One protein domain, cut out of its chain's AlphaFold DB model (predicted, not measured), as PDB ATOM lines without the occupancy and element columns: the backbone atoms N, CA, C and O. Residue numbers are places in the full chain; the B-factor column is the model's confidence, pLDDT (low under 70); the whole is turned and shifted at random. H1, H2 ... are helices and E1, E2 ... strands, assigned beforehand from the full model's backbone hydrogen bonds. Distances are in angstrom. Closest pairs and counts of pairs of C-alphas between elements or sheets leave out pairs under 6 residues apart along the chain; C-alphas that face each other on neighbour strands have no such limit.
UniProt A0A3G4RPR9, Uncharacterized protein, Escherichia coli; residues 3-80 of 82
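Overview. This is residues 3 to 80 of the 82 residues of an uncharacterized protein of Escherichia coli (UniProt A0A3G4RPR9). This is a loose rod with two lobes: at one end the hairpin E1 E2 with the long helix H3 loosely near E2, at the other end the helices H1 and H2 packed on each other at a steep tilt. Two stretches of chain, residues 26 to 31 and residues 55 to 61, join the lobes. The printed part has 78 residues, with two named strands and three named helices in the order E1 E2 H1 H2 H3; the two strands make one antiparallel sheet, order E1 - E2, and the class is mixed, helices and strands. The whole is loose, with a radius of gyration of the C-alphas of 15.5 A, and the C-alphas span 49 by 21 by 20 A.

Arrangement. Begin with the sheet, where strand E1, residues 6 to 12, and strand E2, residues 18 to 25, form a hairpin. They are antiparallel, with 153 degrees between their directions. Look at C-alphas 8 and 23, which face each other at 4.3 A, and at N 9 and O 22, within hydrogen-bond range at 2.7 A; N 24 and O 7 are at 2.8 A. Next find helix H3, residues 62 to 78: its closest C-alphas to E2 are those of Lys 73 and Ala 18, 7.4 A apart, and this is 1 pair within 8 A. H3 and E1 are apart. At the other end of the rod, helix H1, residues 32 to 42, and helix H2, residues 48 to 54, touch; their closest C-alphas, those of Ala 37 and Ile 51, are 6.2 A apart. They run opposite ways at a steep tilt of 54 degrees. H3 is apart from both H1 and H2. In H1, H2 and H3 every O i to N i+4 pair is within hydrogen-bond range.

Along the chain. Find C-alpha 6 at (255.193, 208.080, 371.879); from there E1 runs 18.8 A to C-alpha 12. E2 covers 18.6 A from residue 18 to residue 25. H1 begins at C-alpha 32, at (247.650, 200.874, 386.962), and measures 15.6 A, while H2 measures 9.9 A. H3, the longest helix, runs 24.1 A from residue 62 to C-alpha 78 at (254.019, 205.633, 352.249).

Size, cuts and confidence. The two C-alphas farthest apart, those of Asn 15 and Ile 43, are 49.2 A apart. The printed part has no cut. The links E1 to E2 and H1 to H2 are tight, those from E2 to H1 and from H2 to H3 are short, and no link is long. The mean pLDDT of the printed part is 72.9; look for values under 70 at residue 20 and at residues 58 to 80, where H3 has a mean of 52.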
ATOM      1  N   ILE A   3     254.038 207.494 367.296       70.81
ATOM      2  CA  ILE A   3     253.790 206.048 367.155       70.81
ATOM      3  C   ILE A   3     253.384 205.499 368.515       70.81
ATOM      4  O   ILE A   3     254.136 205.641 369.475       70.81
ATOM      5  N   ASP A   4     252.212 204.866 368.585       72.31
ATOM      6  CA  ASP A   4     251.682 204.241 369.804       72.31
ATOM      7  C   ASP A   4     251.671 205.211 371.014       72.31
ATOM      8  O   ASP A   4     251.948 204.837 372.150       72.31
ATOM      9  N   GLY A   5     251.400 206.500 370.750       71.50
ATOM     10  CA  GLY A   5     251.370 207.583 371.744       71.50
ATOM     11  C   GLY A   5     252.738 208.171 372.118       71.50
ATOM     12  O   GLY A   5     252.792 209.211 372.770       71.50
ATOM     13  N   PHE A   6     253.840 207.561 371.682       75.44
ATOM     14  CA  PHE A   6     255.193 208.080 371.879       75.44
ATOM     15  C   PHE A   6     255.571 209.060 370.766       75.44
ATOM     16  O   PHE A   6     255.299 208.823 369.584       75.44
ATOM     17  N   LYS A   7     256.252 210.150 371.131       76.88
ATOM     18  CA  LYS A   7     256.719 211.170 370.185       76.88
ATOM     19  C   LYS A   7     258.182 210.935 369.832       76.88
ATOM     20  O   LYS A   7     259.017 210.742 370.713       76.88
ATOM     21  N   TYR A   8     258.488 210.992 368.541       74.44
ATOM     22  CA  TYR A   8     259.837 210.840 368.006       74.44
ATOM     23  C   TYR A   8     260.178 211.959 367.023       74.44
ATOM     24  O   TYR A   8     259.362 212.347 366.175       74.44
ATOM     25  N   ARG A   9     261.427 212.409 367.098       73.25
ATOM     26  CA  ARG A   9     262.129 213.183 366.081       73.25
ATOM     27  C   ARG A   9     262.980 212.218 365.265       73.25
ATOM     28  O   ARG A   9     263.780 211.470 365.818       73.25
ATOM     29  N   VAL A  10     262.766 212.202 363.958       78.81
ATOM     30  CA  VAL A  10     263.548 211.389 363.024       78.81
ATOM     31  C   VAL A  10     264.473 212.335 362.275       78.81
ATOM     32  O   VAL A  10     264.014 213.349 361.760       78.81
ATOM     33  N   THR A  11     265.758 212.009 362.236       78.69
ATOM     34  CA  THR A  11     266.743 212.692 361.399       78.69
ATOM     35  C   THR A  11     266.836 211.933 360.084       78.69
ATOM     36  O   THR A  11     267.102 210.727 360.084       78.69
ATOM     37  N   LEU A  12     266.584 212.631 358.979       83.06
ATOM     38  CA  LEU A  12     266.719 212.107 357.623       83.06
ATOM     39  C   LEU A  12     268.053 212.576 357.029       83.06
ATOM     40  O   LEU A  12     268.558 213.625 357.422       83.06
ATOM     41  N   ASN A  13     268.619 211.797 356.112       82.19
ATOM     42  CA  ASN A  13     269.668 212.279 355.217       82.19
ATOM     43  C   ASN A  13     269.060 212.941 353.969       82.19
ATOM     44  O   ASN A  13     267.843 212.910 353.781       82.19
ATOM     45  N   ASP A  14     269.917 213.464 353.094       87.75
ATOM     46  CA  ASP A  14     269.523 214.190 351.876       87.75
ATOM     47  C   ASP A  14     268.682 213.344 350.902       87.75
ATOM     48  O   ASP A  14     267.897 213.870 350.123       87.75
ATOM     49  N   ASN A  15     268.767 212.014 351.009       86.62
ATOM     50  CA  ASN A  15     267.974 211.061 350.227       86.62
ATOM     51  C   ASN A  15     266.633 210.699 350.897       86.62
ATOM     52  O   ASN A  15     266.015 209.692 350.544       86.62
ATOM     53  N   GLY A  16     266.221 211.428 351.938       75.88
ATOM     54  CA  GLY A  16     264.994 211.165 352.695       75.88
ATOM     55  C   GLY A  16     265.031 209.883 353.539       75.88
ATOM     56  O   GLY A  16     263.997 209.441 354.042       75.88
ATOM     57  N   ARG A  17     266.203 209.256 353.726       77.69
ATOM     58  CA  ARG A  17     266.343 208.033 354.533       77.69
ATOM     59  C   ARG A  17     266.608 208.374 355.993       77.69
ATOM     60  O   ARG A  17     267.479 209.176 356.310       77.69
ATOM     61  N   ALA A  18     265.901 207.696 356.896       74.88
ATOM     62  CA  ALA A  18     266.103 207.841 358.334       74.88
ATOM     63  C   ALA A  18     267.493 207.345 358.767       74.88
ATOM     64  O   ALA A  18     267.788 206.152 358.669       74.88
ATOM     65  N   ILE A  19     268.309 208.266 359.280       80.12
ATOM     66  CA  ILE A  19     269.653 208.017 359.827       80.12
ATOM     67  C   ILE A  19     269.701 208.136 361.353       80.12
ATOM     68  O   ILE A  19     270.610 207.608 361.985       80.12
ATOM     69  N   GLY A  20     268.706 208.781 361.964       66.44
ATOM     70  CA  GLY A  20     268.627 208.946 363.412       66.44
ATOM     71  C   GLY A  20     267.188 208.956 363.904       66.44
ATOM     72  O   GLY A  20     266.285 209.423 363.213       66.44
ATOM     73  N   ILE A  21     266.960 208.424 365.102       75.19
ATOM     74  CA  ILE A  21     265.656 208.453 365.767       75.19
ATOM     75  C   ILE A  21     265.892 208.847 367.222       75.19
ATOM     76  O   ILE A  21     266.540 208.117 367.968       75.19
ATOM     77  N   LEU A  22     265.330 209.982 367.623       73.31
ATOM     78  CA  LEU A  22     265.331 210.480 368.991       73.31
ATOM     79  C   LEU A  22     263.896 210.482 369.518       73.31
ATOM     80  O   LEU A  22     262.998 211.028 368.880       73.31
ATOM     81  N   ARG A  23     263.652 209.891 370.688       75.69
ATOM     82  CA  ARG A  23     262.347 210.002 371.350       75.69
ATOM     83  C   ARG A  23     262.260 211.354 372.056       75.69
ATOM     84  O   ARG A  23     263.135 211.682 372.844       75.69
ATOM     85  N   THR A  24     261.205 212.111 371.782       76.75
ATOM     86  CA  THR A  24     260.966 213.454 372.335       76.75
ATOM     87  C   THR A  24     259.784 213.506 373.300       76.75
ATOM     88  O   THR A  24     259.520 214.547 373.888       76.75
ATOM     89  N   GLY A  25     259.054 212.402 373.468       73.81
ATOM     90  CA  GLY A  25     257.963 212.321 374.432       73.81
ATOM     91  C   GLY A  25     257.472 210.896 374.652       73.81
ATOM     92  O   GLY A  25     257.561 210.039 373.767       73.81
ATOM     93  N   VAL A  26     256.956 210.661 375.853       80.94
ATOM     94  CA  VAL A  26     256.421 209.376 376.314       80.94
ATOM     95  C   VAL A  26     254.901 209.368 376.175       80.94
ATOM     96  O   VAL A  26     254.274 210.428 376.217       80.94
ATOM     97  N   ARG A  27     254.303 208.188 375.979       82.38
ATOM     98  CA  ARG A  27     252.841 208.068 375.933       82.38
ATOM     99  C   ARG A  27     252.226 208.345 377.318       82.38
ATOM    100  O   ARG A  27     252.899 208.100 378.321       82.38
ATOM    101  N   PRO A  28     250.954 208.776 377.396       84.62
ATOM    102  CA  PRO A  28     250.232 208.853 378.662       84.62
ATOM    103  C   PRO A  28     250.191 207.502 379.389       84.62
ATOM    104  O   PRO A  28     250.128 206.448 378.750       84.62
ATOM    105  N   TYR A  29     250.183 207.540 380.721       86.00
ATOM    106  CA  TYR A  29     250.023 206.347 381.552       86.00
ATOM    107  C   TYR A  29     248.656 205.696 381.334       86.00
ATOM    108  O   TYR A  29     247.643 206.395 381.253       86.00
ATOM    109  N   VAL A  30     248.613 204.363 381.308       85.94
ATOM    110  CA  VAL A  30     247.363 203.600 381.194       85.94
ATOM    111  C   VAL A  30     247.113 202.728 382.425       85.94
ATOM    112  O   VAL A  30     248.025 202.116 382.980       85.94
ATOM    113  N   GLY A  31     245.855 202.669 382.871       88.25
ATOM    114  CA  GLY A  31     245.421 201.812 383.978       88.25
ATOM    115  C   GLY A  31     246.248 201.997 385.257       88.25
ATOM    116  O   GLY A  31     246.341 203.096 385.805       88.25
ATOM    117  N   SER A  32     246.864 200.908 385.723       87.56
ATOM    118  CA  SER A  32     247.650 200.874 386.962       87.56
ATOM    119  C   SER A  32     248.989 201.618 386.883       87.56
ATOM    120  O   SER A  32     249.570 201.919 387.928       87.56
ATOM    121  N   GLU A  33     249.464 201.988 385.686       88.50
ATOM    122  CA  GLU A  33     250.671 202.810 385.519       88.50
ATOM    123  C   GLU A  33     250.502 204.179 386.189       88.50
ATOM    124  O   GLU A  33     251.439 204.674 386.809       88.50
ATOM    125  N   LYS A  34     249.293 204.758 386.150       88.62
ATOM    126  CA  LYS A  34     249.005 206.069 386.751       88.62
ATOM    127  C   LYS A  34     249.145 206.046 388.275       88.62
ATOM    128  O   LYS A  34     249.710 206.967 388.854       88.62
ATOM    129  N   ALA A  35     248.657 204.984 388.917       89.88
ATOM    130  CA  ALA A  35     248.765 204.819 390.365       89.88
ATOM    131  C   ALA A  35     250.223 204.602 390.797       89.88
ATOM    132  O   ALA A  35     250.695 205.247 391.731       89.88
ATOM    133  N   LYS A  36     250.962 203.752 390.070       90.00
ATOM    134  CA  LYS A  36     252.390 203.515 390.323       90.00
ATOM    135  C   LYS A  36     253.219 204.784 390.129       90.00
ATOM    136  O   LYS A  36     254.028 205.102 390.993       90.00
ATOM    137  N   ALA A  37     252.979 205.526 389.047       89.31
ATOM    138  CA  ALA A  37     253.639 206.802 388.791       89.31
ATOM    139  C   ALA A  37     253.371 207.813 389.914       89.31
ATOM    140  O   ALA A  37     254.312 208.415 390.414       89.31
ATOM    141  N   GLY A  38     252.120 207.935 390.373       88.75
ATOM    142  CA  GLY A  38     251.767 208.847 391.465       88.75
ATOM    143  C   GLY A  38     252.438 208.498 392.798       88.75
ATOM    144  O   GLY A  38     252.866 209.396 393.517       88.75
ATOM    145  N   ILE A  39     252.584 207.207 393.117       91.56
ATOM    146  CA  ILE A  39     253.342 206.754 394.295       91.56
ATOM    147  C   ILE A  39     254.828 207.097 394.138       91.56
ATOM    148  O   ILE A  39     255.449 207.621 395.058       91.56
ATOM    149  N   MET A  40     255.403 206.828 392.966       91.12
ATOM    150  CA  MET A  40     256.815 207.102 392.709       91.12
ATOM    151  C   MET A  40     257.151 208.595 392.737       91.12
ATOM    152  O   MET A  40     258.199 208.963 393.254       91.12
ATOM    153  N   GLU A  41     256.258 209.438 392.230       91.19
ATOM    154  CA  GLU A  41     256.398 210.894 392.238       91.19
ATOM    155  C   GLU A  41     256.239 211.466 393.654       91.19
ATOM    156  O   GLU A  41     257.080 212.230 394.118       91.19
ATOM    157  N   LYS A  42     255.169 211.084 394.365       89.38
ATOM    158  CA  LYS A  42     254.795 211.736 395.630       89.38
ATOM    159  C   LYS A  42     255.473 211.159 396.866       89.38
ATOM    160  O   LYS A  42     255.657 211.893 397.827       89.38
ATOM    161  N   ILE A  43     255.783 209.862 396.862       91.06
ATOM    162  CA  ILE A  43     256.348 209.159 398.026       91.06
ATOM    163  C   ILE A  43     257.847 208.943 397.843       91.06
ATOM    164  O   ILE A  43     258.626 209.204 398.750       91.06
ATOM    165  N   ASN A  44     258.254 208.484 396.659       89.44
ATOM    166  CA  ASN A  44     259.659 208.174 396.391       89.44
ATOM    167  C   ASN A  44     260.429 209.355 395.781       89.44
ATOM    168  O   ASN A  44     261.614 209.202 395.505       89.44
ATOM    169  N   HIS A  45     259.761 210.491 395.538       90.25
ATOM    170  CA  HIS A  45     260.328 211.712 394.951       90.25
ATOM    171  C   HIS A  45     261.139 211.477 393.669       90.25
ATOM    172  O   HIS A  45     262.118 212.172 393.402       90.25
ATOM    173  N   LYS A  46     260.728 210.483 392.874       87.88
ATOM    174  CA  LYS A  46     261.401 210.140 391.622       87.88
ATOM    175  C   LYS A  46     261.149 211.193 390.559       87.88
ATOM    176  O   LYS A  46     260.034 211.710 390.446       87.88
ATOM    177  N   THR A  47     262.154 211.441 389.724       87.75
ATOM    178  CA  THR A  47     261.964 212.299 388.552       87.75
ATOM    179  C   THR A  47     261.095 211.594 387.504       87.75
ATOM    180  O   THR A  47     260.994 210.359 387.494       87.75
ATOM    181  N   PRO A  48     260.464 212.340 386.580       83.56
ATOM    182  CA  PRO A  48     259.693 211.744 385.493       83.56
ATOM    183  C   PRO A  48     260.490 210.698 384.701       83.56
ATOM    184  O   PRO A  48     259.957 209.635 384.386       83.56
ATOM    185  N   GLU A  49     261.775 210.948 384.431       81.75
ATOM    186  CA  GLU A  49     262.666 210.028 383.718       81.75
ATOM    187  C   GLU A  49     262.816 208.689 384.442       81.75
ATOM    188  O   GLU A  49     262.664 207.634 383.821       81.75
ATOM    189  N   GLU A  50     263.037 208.715 385.754       81.69
ATOM    190  CA  GLU A  50     263.170 207.503 386.565       81.69
ATOM    191  C   GLU A  50     261.854 206.719 386.643       81.69
ATOM    192  O   GLU A  50     261.850 205.484 386.660       81.69
ATOM    193  N   ILE A  51     260.718 207.422 386.657       85.69
ATOM    194  CA  ILE A  51     259.387 206.807 386.597       85.69
ATOM    195  C   ILE A  51     259.192 206.121 385.243       85.69
ATOM    196  O   ILE A  51     258.760 204.968 385.182       85.69
ATOM    197  N   TYR A  52     259.552 206.786 384.144       82.75
ATOM    198  CA  TYR A  52     259.467 206.204 382.808       82.75
ATOM    199  C   TYR A  52     260.389 204.992 382.646       82.75
ATOM    200  O   TYR A  52     260.028 204.037 381.951       82.75
ATOM    201  N   GLU A  53     261.570 205.004 383.263       82.56
ATOM    202  CA  GLU A  53     262.471 203.856 383.266       82.56
ATOM    203  C   GLU A  53     261.874 202.680 384.035       82.56
ATOM    204  O   GLU A  53     261.779 201.575 383.494       82.56
ATOM    205  N   ALA A  54     261.400 202.930 385.255       83.81
ATOM    206  CA  ALA A  54     260.826 201.903 386.113       83.81
ATOM    207  C   ALA A  54     259.537 201.290 385.547       83.81
ATOM    208  O   ALA A  54     259.277 200.104 385.744       83.81
ATOM    209  N   LEU A  55     258.747 202.068 384.803       82.62
ATOM    210  CA  LEU A  55     257.571 201.579 384.076       82.62
ATOM    211  C   LEU A  55     257.927 200.900 382.741       82.62
ATOM    212  O   LEU A  55     257.036 200.487 382.000       82.62
ATOM    213  N   GLY A  56     259.213 200.791 382.391       74.69
ATOM    214  CA  GLY A  56     259.661 200.183 381.135       74.69
ATOM    215  C   GLY A  56     259.317 201.008 379.892       74.69
ATOM    216  O   GLY A  56     259.488 200.537 378.768       74.69
ATOM    217  N   LEU A  57     258.878 202.255 380.068       73.06
ATOM    218  CA  LEU A  57     258.548 203.176 378.983       73.06
ATOM    219  C   LEU A  57     259.808 203.691 378.285       73.06
ATOM    220  O   LEU A  57     259.750 204.066 377.111       73.06
ATOM    221  N   ILE A  58     260.958 203.670 378.970       63.91
ATOM    222  CA  ILE A  58     262.242 204.043 378.371       63.91
ATOM    223  C   ILE A  58     262.857 202.910 377.549       63.91
ATOM    224  O   ILE A  58     263.475 203.190 376.516       63.91
ATOM    225  N   LYS A  59     262.641 201.651 377.939       54.03
ATOM    226  CA  LYS A  59     263.398 200.506 377.430       54.03
ATOM    227  C   LYS A  59     262.897 200.031 376.060       54.03
ATOM    228  O   LYS A  59     262.252 198.998 375.915       54.03
ATOM    229  N   MET A  60     263.271 200.757 375.005       51.50
ATOM    230  CA  MET A  60     263.319 200.192 373.652       51.50
ATOM    231  C   MET A  60     264.497 199.212 373.574       51.50
ATOM    232  O   MET A  60     265.612 199.573 373.178       51.50
ATOM    233  N   ASN A  61     264.242 197.954 373.944       39.56
ATOM    234  CA  ASN A  61     265.126 196.830 373.627       39.56
ATOM    235  C   ASN A  61     265.479 196.862 372.122       39.56
ATOM    236  O   ASN A  61     264.671 197.318 371.306       39.56
ATOM    237  N   LEU A  62     266.669 196.389 371.721       44.84
ATOM    238  CA  LEU A  62     267.111 196.387 370.310       44.84
ATOM    239  C   LEU A  62     266.063 195.793 369.342       44.84
ATOM    240  O   LEU A  62     265.929 196.260 368.210       44.84
ATOM    241  N   SER A  63     265.282 194.810 369.799       43.78
ATOM    242  CA  SER A  63     264.144 194.220 369.080       43.78
ATOM    243  C   SER A  63     263.014 195.225 368.804       43.78
ATOM    244  O   SER A  63     262.512 195.300 367.680       43.78
ATOM    245  N   GLY A  64     262.671 196.067 369.784       48.94
ATOM    246  CA  GLY A  64     261.730 197.180 369.637       48.94
ATOM    247  C   GLY A  64     262.253 198.271 368.700       48.94
ATOM    248  O   GLY A  64     261.506 198.751 367.850       48.94
ATOM    249  N   ARG A  65     263.557 198.591 368.758       51.72
ATOM    250  CA  ARG A  65     264.185 199.550 367.826       51.72
ATOM    251  C   ARG A  65     264.125 199.072 366.376       51.72
ATOM    252  O   ARG A  65     263.800 199.872 365.507       51.72
ATOM    253  N   LYS A  66     264.387 197.786 366.103       49.94
ATOM    254  CA  LYS A  66     264.289 197.208 364.747       49.94
ATOM    255  C   LYS A  66     262.848 197.206 364.229       49.94
ATOM    256  O   LYS A  66     262.610 197.685 363.123       49.94
ATOM    257  N   LYS A  67     261.880 196.749 365.036       55.41
ATOM    258  CA  LYS A  67     260.447 196.760 364.677       55.41
ATOM    259  C   LYS A  67     259.940 198.180 364.414       55.41
ATOM    260  O   LYS A  67     259.176 198.400 363.476       55.41
ATOM    261  N   GLN A  68     260.396 199.151 365.203       57.44
ATOM    262  CA  GLN A  68     260.000 200.547 365.060       57.44
ATOM    263  C   GLN A  68     260.713 201.252 363.905       57.44
ATOM    264  O   GLN A  68     260.059 202.002 363.196       57.44
ATOM    265  N   ASN A  69     261.991 200.959 363.643       54.78
ATOM    266  CA  ASN A  69     262.693 201.423 362.444       54.78
ATOM    267  C   ASN A  69     262.018 200.867 361.176       54.78
ATOM    268  O   ASN A  69     261.756 201.626 360.254       54.78
ATOM    269  N   ASN A  70     261.597 199.596 361.165       60.06
ATOM    270  CA  ASN A  70     260.795 199.054 360.060       60.06
ATOM    271  C   ASN A  70     259.421 199.729 359.931       60.06
ATOM    272  O   ASN A  70     259.032 200.086 358.824       60.06
ATOM    273  N   ARG A  71     258.694 199.969 361.034       60.09
ATOM    274  CA  ARG A  71     257.423 200.727 360.999       60.09
ATOM    275  C   ARG A  71     257.614 202.170 360.522       60.09
ATOM    276  O   ARG A  71     256.772 202.676 359.790       60.09
ATOM    277  N   LEU A  72     258.699 202.827 360.930       61.00
ATOM    278  CA  LEU A  72     259.054 204.186 360.514       61.00
ATOM    279  C   LEU A  72     259.476 204.230 359.043       61.00
ATOM    280  O   LEU A  72     259.044 205.135 358.343       61.00
ATOM    281  N   LYS A  73     260.235 203.238 358.554       58.12
ATOM    282  CA  LYS A  73     260.551 203.070 357.127       58.12
ATOM    283  C   LYS A  73     259.290 202.845 356.298       58.12
ATOM    284  O   LYS A  73     259.093 203.556 355.326       58.12
ATOM    285  N   MET A  74     258.410 201.930 356.709       56.06
ATOM    286  CA  MET A  74     257.137 201.660 356.024       56.06
ATOM    287  C   MET A  74     256.244 202.908 355.979       56.06
ATOM    288  O   MET A  74     255.720 203.247 354.929       56.06
ATOM    289  N   ARG A  75     256.107 203.639 357.093       57.22
ATOM    290  CA  ARG A  75     255.294 204.869 357.139       57.22
ATOM    291  C   ARG A  75     255.936 206.053 356.408       57.22
ATOM    292  O   ARG A  75     255.212 206.856 355.840       57.22
ATOM    293  N   GLY A  76     257.265 206.160 356.409       47.38
ATOM    294  CA  GLY A  76     258.001 207.184 355.661       47.38
ATOM    295  C   GLY A  76     258.004 206.946 354.149       47.38
ATOM    296  O   GLY A  76     257.929 207.906 353.398       47.38
ATOM    297  N   ILE A  77     258.017 205.684 353.705       44.88
ATOM    298  CA  ILE A  77     257.872 205.313 352.286       44.88
ATOM    299  C   ILE A  77     256.444 205.584 351.790       44.88
ATOM    300  O   ILE A  77     256.268 206.034 350.664       44.88
ATOM    301  N   VAL A  78     255.423 205.381 352.631       36.28
ATOM    302  CA  VAL A  78     254.019 205.633 352.249       36.28
ATOM    303  C   VAL A  78     253.701 207.130 352.106       36.28
ATOM    304  O   VAL A  78     252.813 207.482 351.339       36.28
ATOM    305  N   CYS A  79     254.440 208.032 352.761       36.19
ATOM    306  CA  CYS A  79     254.236 209.481 352.604       36.19
ATOM    307  C   CYS A  79     254.831 210.092 351.320       36.19
ATOM    308  O   CYS A  79     254.623 211.278 351.103       36.19
ATOM    309  N   LEU A  80     255.555 209.334 350.487       35.47
ATOM    310  CA  LEU A  80     256.138 209.838 349.231       35.47
ATOM    311  C   LEU A  80     255.465 209.251 347.975       35.47
ATOM    312  O   LEU A  80     256.074 209.213 346.910       35.47
TER     313      LEU A  80